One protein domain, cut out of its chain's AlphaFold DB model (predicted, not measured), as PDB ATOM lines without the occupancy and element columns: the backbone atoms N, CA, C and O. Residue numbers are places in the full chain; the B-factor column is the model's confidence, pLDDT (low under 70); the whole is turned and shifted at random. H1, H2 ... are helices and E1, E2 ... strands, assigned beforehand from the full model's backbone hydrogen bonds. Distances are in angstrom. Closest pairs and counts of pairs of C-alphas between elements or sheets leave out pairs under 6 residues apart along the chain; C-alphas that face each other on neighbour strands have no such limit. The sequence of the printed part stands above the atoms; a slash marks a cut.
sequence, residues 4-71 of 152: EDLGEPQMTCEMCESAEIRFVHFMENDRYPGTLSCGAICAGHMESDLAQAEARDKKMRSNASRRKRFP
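Overview. This is residues 4 to 71 of the 152 residues of an uncharacterized protein of Mesorhizobium sp (UniProt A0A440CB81). A two-stranded hairpin, E1 and E2, has the short helix H1 packed beside E1, and the long helix H2 folds back along H1 with its residues 50 to 57 and then runs on past it, so that residues 65 to 71, of which 65 to 69 belong to H2, stick out free. A long loop, residues 4 to 22, comes before E1. The printed part has 68 residues, ordered E1 E2 H1 H2; its antiparallel sheet and helices are of mixed class. It is compact, with a radius of gyration of the C-alphas of 12.5 A, yet elongated, spanning 44 by 24 by 17 A.

Along the chain. E1, residues 23 to 29, begins at C-alpha (133.917, 175.320, 202.938); E2 is residues 32 to 38. H1 is residues 40 to 47. H2, residues 50 to 69, 28.5 A long, ends at C-alpha (147.048, 187.958, 206.460).

Arrangement. E1 and E2 are antiparallel; N 27 and O 36 are 2.8 A apart. The closest C-alphas of E1 and H1, His 25 and Ala 40, are 6.4 A apart. H1 and H2, a helical hairpin, touch through residues 50 to 57 of H2 alone, closest at C-alphas Gly 44 and Leu 50, 4.4 A, at a shallow tilt of 28 degrees, opposite ways. E2 and H2 are apart. In H1 and H2 every O i to N i+4 pair is within hydrogen-bond range.

Size, cuts and confidence. The C-alphas farthest apart, Arg 31 and Pro 71, are 44.0 A apart. The printed part has no cut, its three links are tight, and no printed residue is under 70 in pLDDT.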
ATOM      1  N   GLU A   4     129.040 177.587 204.083       92.00
ATOM      2  CA  GLU A   4     129.561 177.824 205.423       92.00
ATOM      3  C   GLU A   4     131.087 177.669 205.437       92.00
ATOM      4  O   GLU A   4     131.628 176.755 204.818       92.00
ATOM      5  N   ASP A   5     131.798 178.575 206.116       91.38
ATOM      6  CA  ASP A   5     133.245 178.477 206.355       91.38
ATOM      7  C   ASP A   5     133.492 178.057 207.808       91.38
ATOM      8  O   ASP A   5     133.354 178.877 208.716       91.38
ATOM      9  N   LEU A   6     133.916 176.809 208.014       91.12
ATOM     10  CA  LEU A   6     134.237 176.248 209.335       91.12
ATOM     11  C   LEU A   6     135.544 176.812 209.931       91.12
ATOM     12  O   LEU A   6     135.915 176.513 211.060       91.12
ATOM     13  N   GLY A   7     136.291 177.629 209.181       87.69
ATOM     14  CA  GLY A   7     137.568 178.208 209.606       87.69
ATOM     15  C   GLY A   7     138.770 177.284 209.383       87.69
ATOM     16  O   GLY A   7     139.846 177.765 208.999       87.69
ATOM     17  N   GLU A   8     138.579 175.974 209.507       89.38
ATOM     18  CA  GLU A   8     139.543 174.919 209.178       89.38
ATOM     19  C   GLU A   8     138.824 173.677 208.605       89.38
ATOM     20  O   GLU A   8     137.596 173.625 208.646       89.38
ATOM     21  N   PRO A   9     139.531 172.721 207.972       93.06
ATOM     22  CA  PRO A   9     138.909 171.471 207.532       93.06
ATOM     23  C   PRO A   9     138.461 170.653 208.750       93.06
ATOM     24  O   PRO A   9     139.305 170.247 209.540       93.06
ATOM     25  N   GLN A  10     137.149 170.468 208.926       94.62
ATOM     26  CA  GLN A  10     136.578 169.812 210.121       94.62
ATOM     27  C   GLN A  10     135.432 168.841 209.813       94.62
ATOM     28  O   GLN A  10     134.936 168.172 210.713       94.62
ATOM     29  N   MET A  11     134.978 168.777 208.562       95.25
ATOM     30  CA  MET A  11     133.848 167.945 208.157       95.25
ATOM     31  C   MET A  11     134.264 167.035 207.010       95.25
ATOM     32  O   MET A  11     134.974 167.478 206.116       95.25
ATOM     33  N   THR A  12     133.815 165.784 206.997       97.44
ATOM     34  CA  THR A  12     134.008 164.898 205.843       97.44
ATOM     35  C   THR A  12     132.947 165.197 204.789       97.44
ATOM     36  O   THR A  12     131.766 165.290 205.106       97.44
ATOM     37  N   CYS A  13     133.355 165.350 203.528       96.19
ATOM     38  CA  CYS A  13     132.438 165.547 202.406       96.19
ATOM     39  C   CYS A  13     131.489 164.349 202.249       96.19
ATOM     40  O   CYS A  13     131.956 163.241 201.995       96.19
ATOM     41  N   GLU A  14     130.177 164.570 202.301       95.31
ATOM     42  CA  GLU A  14     129.179 163.487 202.246       95.31
ATOM     43  C   GLU A  14     129.014 162.861 200.852       95.31
ATOM     44  O   GLU A  14     128.460 161.777 200.727       95.31
ATOM     45  N   MET A  15     129.510 163.502 199.787       93.06
ATOM     46  CA  MET A  15     129.463 162.915 198.442       93.06
ATOM     47  C   MET A  15     130.613 161.936 198.175       93.06
ATOM     48  O   MET A  15     130.402 160.912 197.533       93.06
ATOM     49  N   CYS A  16     131.844 162.276 198.581       94.00
ATOM     50  CA  CYS A  16     133.020 161.433 198.320       94.00
ATOM     51  C   CYS A  16     133.506 160.655 199.545       94.00
ATOM     52  O   CYS A  16     134.410 159.836 199.403       94.00
ATOM     53  N   GLU A  17     132.970 160.961 200.729       94.75
ATOM     54  CA  GLU A  17     133.230 160.302 202.017       94.75
ATOM     55  C   GLU A  17     134.714 160.240 202.426       94.75
ATOM     56  O   GLU A  17     135.104 159.486 203.312       94.75
ATOM     57  N   SER A  18     135.563 161.046 201.783       94.81
ATOM     58  CA  SER A  18     137.018 160.941 201.912       94.81
ATOM     59  C   SER A  18     137.698 162.271 202.224       94.81
ATOM     60  O   SER A  18     138.632 162.310 203.020       94.81
ATOM     61  N   ALA A  19     137.259 163.371 201.611       94.19
ATOM     62  CA  ALA A  19     137.911 164.664 201.789       94.19
ATOM     63  C   ALA A  19     137.412 165.385 203.049       94.19
ATOM     64  O   ALA A  19     136.206 165.581 203.199       94.19
ATOM     65  N   GLU A  20     138.334 165.876 203.883       96.31
ATOM     66  CA  GLU A  20     138.023 166.864 204.921       96.31
ATOM     67  C   GLU A  20     137.858 168.260 204.300       96.31
ATOM     68  O   GLU A  20     138.725 168.767 203.578       96.31
ATOM     69  N   ILE A  21     136.721 168.894 204.574       95.12
ATOM     70  CA  ILE A  21     136.275 170.148 203.976       95.12
ATOM     71  C   ILE A  21     136.145 171.247 205.032       95.12
ATOM     72  O   ILE A  21     135.738 171.027 206.171       95.12
ATOM     73  N   ARG A  22     136.524 172.458 204.614       94.56
ATOM     74  CA  ARG A  22     136.385 173.710 205.371       94.56
ATOM     75  C   ARG A  22     135.188 174.529 204.895       94.56
ATOM     76  O   ARG A  22     134.482 175.117 205.701       94.56
ATOM     77  N   PHE A  23     135.029 174.624 203.574       93.88
ATOM     78  CA  PHE A  23     133.917 175.320 202.938       93.88
ATOM     79  C   PHE A  23     132.842 174.289 202.622       93.88
ATOM     80  O   PHE A  23     133.028 173.469 201.718       93.88
ATOM     81  N   VAL A  24     131.769 174.303 203.406       95.25
ATOM     82  CA  VAL A  24     130.668 173.349 203.304       95.25
ATOM     83  C   VAL A  24     129.608 173.925 202.388       95.25
ATOM     84  O   VAL A  24     129.041 174.983 202.651       95.25
ATOM     85  N   HIS A  25     129.361 173.220 201.295       93.62
ATOM     86  CA  HIS A  25     128.294 173.504 200.359       93.62
ATOM     87  C   HIS A  25     127.121 172.579 200.656       93.62
ATOM     88  O   HIS A  25     127.250 171.363 200.522       93.62
ATOM     89  N   PHE A  26     125.982 173.157 201.021       94.00
ATOM     90  CA  PHE A  26     124.746 172.405 201.208       94.00
ATOM     91  C   PHE A  26     124.074 172.180 199.850       94.00
ATOM     92  O   PHE A  26     123.693 173.146 199.178       94.00
ATOM     93  N   MET A  27     123.982 170.913 199.448       92.69
ATOM     94  CA  MET A  27     123.572 170.468 198.119       92.69
ATOM     95  C   MET A  27     122.278 169.675 198.165       92.69
ATOM     96  O   MET A  27     122.180 168.693 198.889       92.69
ATOM     97  N   GLU A  28     121.328 170.045 197.318       90.88
ATOM     98  CA  GLU A  28     120.107 169.278 197.066       90.88
ATOM     99  C   GLU A  28     120.060 168.942 195.576       90.88
ATOM    100  O   GLU A  28     120.403 169.783 194.739       90.88
ATOM    101  N   ASN A  29     119.677 167.712 195.231       83.62
ATOM    102  CA  ASN A  29     119.388 167.342 193.849       83.62
ATOM    103  C   ASN A  29     118.391 166.178 193.784       83.62
ATOM    104  O   ASN A  29     118.203 165.448 194.750       83.62
ATOM    105  N   ASP A  30     117.814 165.952 192.607       86.31
ATOM    106  CA  ASP A  30     116.812 164.896 192.403       86.31
ATOM    107  C   ASP A  30     117.373 163.466 192.526       86.31
ATOM    108  O   ASP A  30     116.621 162.493 192.510       86.31
ATOM    109  N   ARG A  31     118.701 163.311 192.605       82.44
ATOM    110  CA  ARG A  31     119.377 162.006 192.660       82.44
ATOM    111  C   ARG A  31     119.554 161.496 194.088       82.44
ATOM    112  O   ARG A  31     119.733 160.292 194.256       82.44
ATOM    113  N   TYR A  32     119.510 162.377 195.086       78.88
ATOM    114  CA  TYR A  32     119.719 162.029 196.489       78.88
ATOM    115  C   TYR A  32     118.625 162.649 197.361       78.88
ATOM    116  O   TYR A  32     118.355 163.843 197.247       78.88
ATOM    117  N   PRO A  33     117.983 161.873 198.249       81.56
ATOM    118  CA  PRO A  33     117.032 162.439 199.189       81.56
ATOM    119  C   PRO A  33     117.762 163.283 200.243       81.56
ATOM    120  O   PRO A  33     118.694 162.811 200.888       81.56
ATOM    121  N   GLY A  34     117.280 164.508 200.458       86.94
ATOM    122  CA  GLY A  34     117.792 165.416 201.484       86.94
ATOM    123  C   GLY A  34     118.936 166.317 201.016       86.94
ATOM    124  O   GLY A  34     119.229 166.431 199.827       86.94
ATOM    125  N   THR A  35     119.550 166.994 201.982       93.06
ATOM    126  CA  THR A  35     120.630 167.958 201.761       93.06
ATOM    127  C   THR A  35     121.967 167.314 202.123       93.06
ATOM    128  O   THR A  35     122.129 166.856 203.250       93.06
ATOM    129  N   LEU A  36     122.927 167.314 201.197       93.38
ATOM    130  CA  LEU A  36     124.289 166.827 201.423       93.38
ATOM    131  C   LEU A  36     125.255 167.972 201.737       93.38
ATOM    132  O   LEU A  36     125.228 169.021 201.094       93.38
ATOM    133  N   SER A  37     126.173 167.733 202.661       95.50
ATOM    134  CA  SER A  37     127.258 168.631 203.055       95.50
ATOM    135  C   SER A  37     128.522 168.298 202.263       95.50
ATOM    136  O   SER A  37     129.246 167.344 202.549       95.50
ATOM    137  N   CYS A  38     128.782 169.070 201.212       95.00
ATOM    138  CA  CYS A  38     129.792 168.747 200.209       95.00
ATOM    139  C   CYS A  38     130.926 169.770 200.150       95.00
ATOM    140  O   CYS A  38     130.742 170.963 200.377       95.00
ATOM    141  N   GLY A  39     132.115 169.314 199.756       94.38
ATOM    142  CA  GLY A  39     133.183 170.216 199.329       94.38
ATOM    143  C   GLY A  39     132.868 170.843 197.971       94.38
ATOM    144  O   GLY A  39     132.107 170.281 197.184       94.38
ATOM    145  N   ALA A  40     133.511 171.968 197.657       92.44
ATOM    146  CA  ALA A  40     133.255 172.727 196.432       92.44
ATOM    147  C   ALA A  40     133.327 171.888 195.140       92.44
ATOM    148  O   ALA A  40     132.455 172.009 194.288       92.44
ATOM    149  N   ILE A  41     134.324 171.004 195.005       91.88
ATOM    150  CA  ILE A  41     134.494 170.145 193.817       91.88
ATOM    151  C   ILE A  41     133.345 169.137 193.680       91.88
ATOM    152  O   ILE A  41     132.746 169.019 192.615       91.88
ATOM    153  N   CYS A  42     132.996 168.448 194.769       93.81
ATOM    154  CA  CYS A  42     131.870 167.512 194.810       93.81
ATOM    155  C   CYS A  42     130.541 168.219 194.514       93.81
ATOM    156  O   CYS A  42     129.765 167.765 193.679       93.81
ATOM    157  N   ALA A  43     130.331 169.399 195.096       93.31
ATOM    158  CA  ALA A  43     129.189 170.237 194.764       93.31
ATOM    159  C   ALA A  43     129.145 170.610 193.268       93.31
ATOM    160  O   ALA A  43     128.086 170.541 192.651       93.31
ATOM    161  N   GLY A  44     130.291 170.922 192.655       92.31
ATOM    162  CA  GLY A  44     130.391 171.167 191.213       92.31
ATOM    163  C   GLY A  44     129.991 169.970 190.355       92.31
ATOM    164  O   GLY A  44     129.307 170.135 189.346       92.31
ATOM    165  N   HIS A  45     130.356 168.756 190.775       92.25
ATOM    166  CA  HIS A  45     129.887 167.534 190.121       92.25
ATOM    167  C   HIS A  45     128.368 167.365 190.233       92.25
ATOM    168  O   HIS A  45     127.736 166.966 189.256       92.25
ATOM    169  N   MET A  46     127.771 167.700 191.381       90.81
ATOM    170  CA  MET A  46     126.314 167.648 191.559       90.81
ATOM    171  C   MET A  46     125.580 168.678 190.691       90.81
ATOM    172  O   MET A  46     124.504 168.378 190.182       90.81
ATOM    173  N   GLU A  47     126.172 169.856 190.479       90.56
ATOM    174  CA  GLU A  47     125.632 170.925 189.623       90.56
ATOM    175  C   GLU A  47     125.914 170.712 188.125       90.56
ATOM    176  O   GLU A  47     125.365 171.425 187.291       90.56
ATOM    177  N   SER A  48     126.758 169.737 187.767       91.12
ATOM    178  CA  SER A  48     127.288 169.559 186.404       91.12
ATOM    179  C   SER A  48     128.042 170.788 185.858       91.12
ATOM    180  O   SER A  48     128.137 170.966 184.646       91.12
ATOM    181  N   ASP A  49     128.622 171.609 186.741       90.25
ATOM    182  CA  ASP A  49     129.436 172.787 186.396       90.25
ATOM    183  C   ASP A  49     130.700 172.845 187.272       90.25
ATOM    184  O   ASP A  49     130.839 173.625 188.220       90.25
ATOM    185  N   LEU A  50     131.649 171.962 186.953       90.12
ATOM    186  CA  LEU A  50     132.913 171.860 187.679       90.12
ATOM    187  C   LEU A  50     133.764 173.132 187.542       90.12
ATOM    188  O   LEU A  50     134.368 173.573 188.517       90.12
ATOM    189  N   ALA A  51     133.781 173.752 186.361       91.38
ATOM    190  CA  ALA A  51     134.587 174.944 186.107       91.38
ATOM    191  C   ALA A  51     134.146 176.121 186.993       91.38
ATOM    192  O   ALA A  51     134.980 176.818 187.585       91.38
ATOM    193  N   GLN A  52     132.835 176.328 187.138       88.62
ATOM    194  CA  GLN A  52     132.315 177.340 188.050       88.62
ATOM    195  C   GLN A  52     132.613 176.989 189.512       88.62
ATOM    196  O   GLN A  52     132.991 177.871 190.289       88.62
ATOM    197  N   ALA A  53     132.503 175.716 189.893       89.25
ATOM    198  CA  ALA A  53     132.813 175.273 191.246       89.25
ATOM    199  C   ALA A  53     134.283 175.498 191.637       89.25
ATOM    200  O   ALA A  53     134.555 176.028 192.718       89.25
ATOM    201  N   GLU A  54     135.223 175.198 190.740       89.62
ATOM    202  CA  GLU A  54     136.652 175.476 190.926       89.62
ATOM    203  C   GLU A  54     136.927 176.978 191.080       89.62
ATOM    204  O   GLU A  54     137.700 177.399 191.949       89.62
ATOM    205  N   ALA A  55     136.265 177.814 190.275       90.44
ATOM    206  CA  ALA A  55     136.390 179.264 190.386       90.44
ATOM    207  C   ALA A  55     135.891 179.779 191.750       90.44
ATOM    208  O   ALA A  55     136.541 180.641 192.359       90.44
ATOM    209  N   ARG A  56     134.775 179.235 192.261       89.19
ATOM    210  CA  ARG A  56     134.239 179.563 193.595       89.19
ATOM    211  C   ARG A  56     135.191 179.123 194.711       89.19
ATOM    212  O   ARG A  56     135.517 179.957 195.557       89.19
ATOM    213  N   ASP A  57     135.699 177.889 194.677       90.06
ATOM    214  CA  ASP A  57     136.660 177.374 195.670       90.06
ATOM    215  C   ASP A  57     137.929 178.231 195.717       90.06
ATOM    216  O   ASP A  57     138.344 178.719 196.775       90.06
ATOM    217  N   LYS A  58     138.503 178.514 194.543       90.94
ATOM    218  CA  LYS A  58     139.688 179.364 194.422       90.94
ATOM    219  C   LYS A  58     139.439 180.758 194.995       90.94
ATOM    220  O   LYS A  58     140.302 181.292 195.703       90.94
ATOM    221  N   LYS A  59     138.269 181.352 194.723       90.19
ATOM    222  CA  LYS A  59     137.877 182.654 195.289       90.19
ATOM    223  C   LYS A  59     137.771 182.576 196.816       90.19
ATOM    224  O   LYS A  59     138.353 183.428 197.489       90.19
ATOM    225  N   MET A  60     137.103 181.562 197.370       90.00
ATOM    226  CA  MET A  60     136.916 181.388 198.820       90.00
ATOM    227  C   MET A  60     138.242 181.188 199.558       90.00
ATOM    228  O   MET A  60     138.546 181.933 200.494       90.00
ATOM    229  N   ARG A  61     139.097 180.277 199.078       90.38
ATOM    230  CA  ARG A  61     140.437 180.041 199.647       90.38
ATOM    231  C   ARG A  61     141.312 181.290 199.592       90.38
ATOM    232  O   ARG A  61     141.966 181.642 200.579       90.38
ATOM    233  N   SER A  62     141.308 181.994 198.458       92.62
ATOM    234  CA  SER A  62     142.043 183.253 198.304       92.62
ATOM    235  C   SER A  62     141.536 184.318 199.278       92.62
ATOM    236  O   SER A  62     142.337 184.961 199.959       92.62
ATOM    237  N   ASN A  63     140.216 184.476 199.407       91.31
ATOM    238  CA  ASN A  63     139.599 185.413 200.346       91.31
ATOM    239  C   ASN A  63     139.985 185.104 201.793       91.31
ATOM    240  O   ASN A  63     140.478 185.999 202.477       91.31
ATOM    241  N   ALA A  64     139.851 183.850 202.233       91.50
ATOM    242  CA  ALA A  64     140.225 183.427 203.582       91.50
ATOM    243  C   ALA A  64     141.714 183.678 203.875       91.50
ATOM    244  O   ALA A  64     142.070 184.239 204.915       91.50
ATOM    245  N   SER A  65     142.596 183.349 202.925       93.00
ATOM    246  CA  SER A  65     144.036 183.614 203.044       93.00
ATOM    247  C   SER A  65     144.354 185.110 203.125       93.00
ATOM    248  O   SER A  65     145.214 185.524 203.910       93.00
ATOM    249  N   ARG A  66     143.685 185.940 202.315       94.31
ATOM    250  CA  ARG A  66     143.858 187.400 202.345       94.31
ATOM    251  C   ARG A  66     143.342 187.987 203.652       94.31
ATOM    252  O   ARG A  66     144.047 188.807 204.229       94.31
ATOM    253  N   ARG A  67     142.179 187.535 204.130       94.94
ATOM    254  CA  ARG A  67     141.584 187.940 205.407       94.94
ATOM    255  C   ARG A  67     142.523 187.647 206.571       94.94
ATOM    256  O   ARG A  67     142.840 188.559 207.325       94.94
ATOM    257  N   LYS A  68     143.036 186.412 206.654       93.56
ATOM    258  CA  LYS A  68     143.973 185.979 207.704       93.56
ATOM    259  C   LYS A  68     145.251 186.821 207.732       93.56
ATOM    260  O   LYS A  68     145.723 187.175 208.798       93.56
ATOM    261  N   ARG A  69     145.806 187.166 206.566       95.25
ATOM    262  CA  ARG A  69     147.048 187.958 206.460       95.25
ATOM    263  C   ARG A  69     146.831 189.468 206.535       95.25
ATOM    264  O   ARG A  69     147.795 190.231 206.564       95.25
ATOM    265  N   PHE A  70     145.586 189.931 206.493       96.75
ATOM    266  CA  PHE A  70     145.282 191.354 206.414       96.75
ATOM    267  C   PHE A  70     145.746 192.159 207.639       96.75
ATOM    268  O   PHE A  70     146.252 193.270 207.431       96.75
ATOM    269  N   PRO A  71     145.637 191.651 208.886       97.06
ATOM    270  CA  PRO A  71     146.126 192.367 210.058       97.06
ATOM    271  C   PRO A  71     147.615 192.722 209.994       97.06
ATOM    272  O   PRO A  71     147.993 193.830 210.395       97.06
TER     273      PRO A  71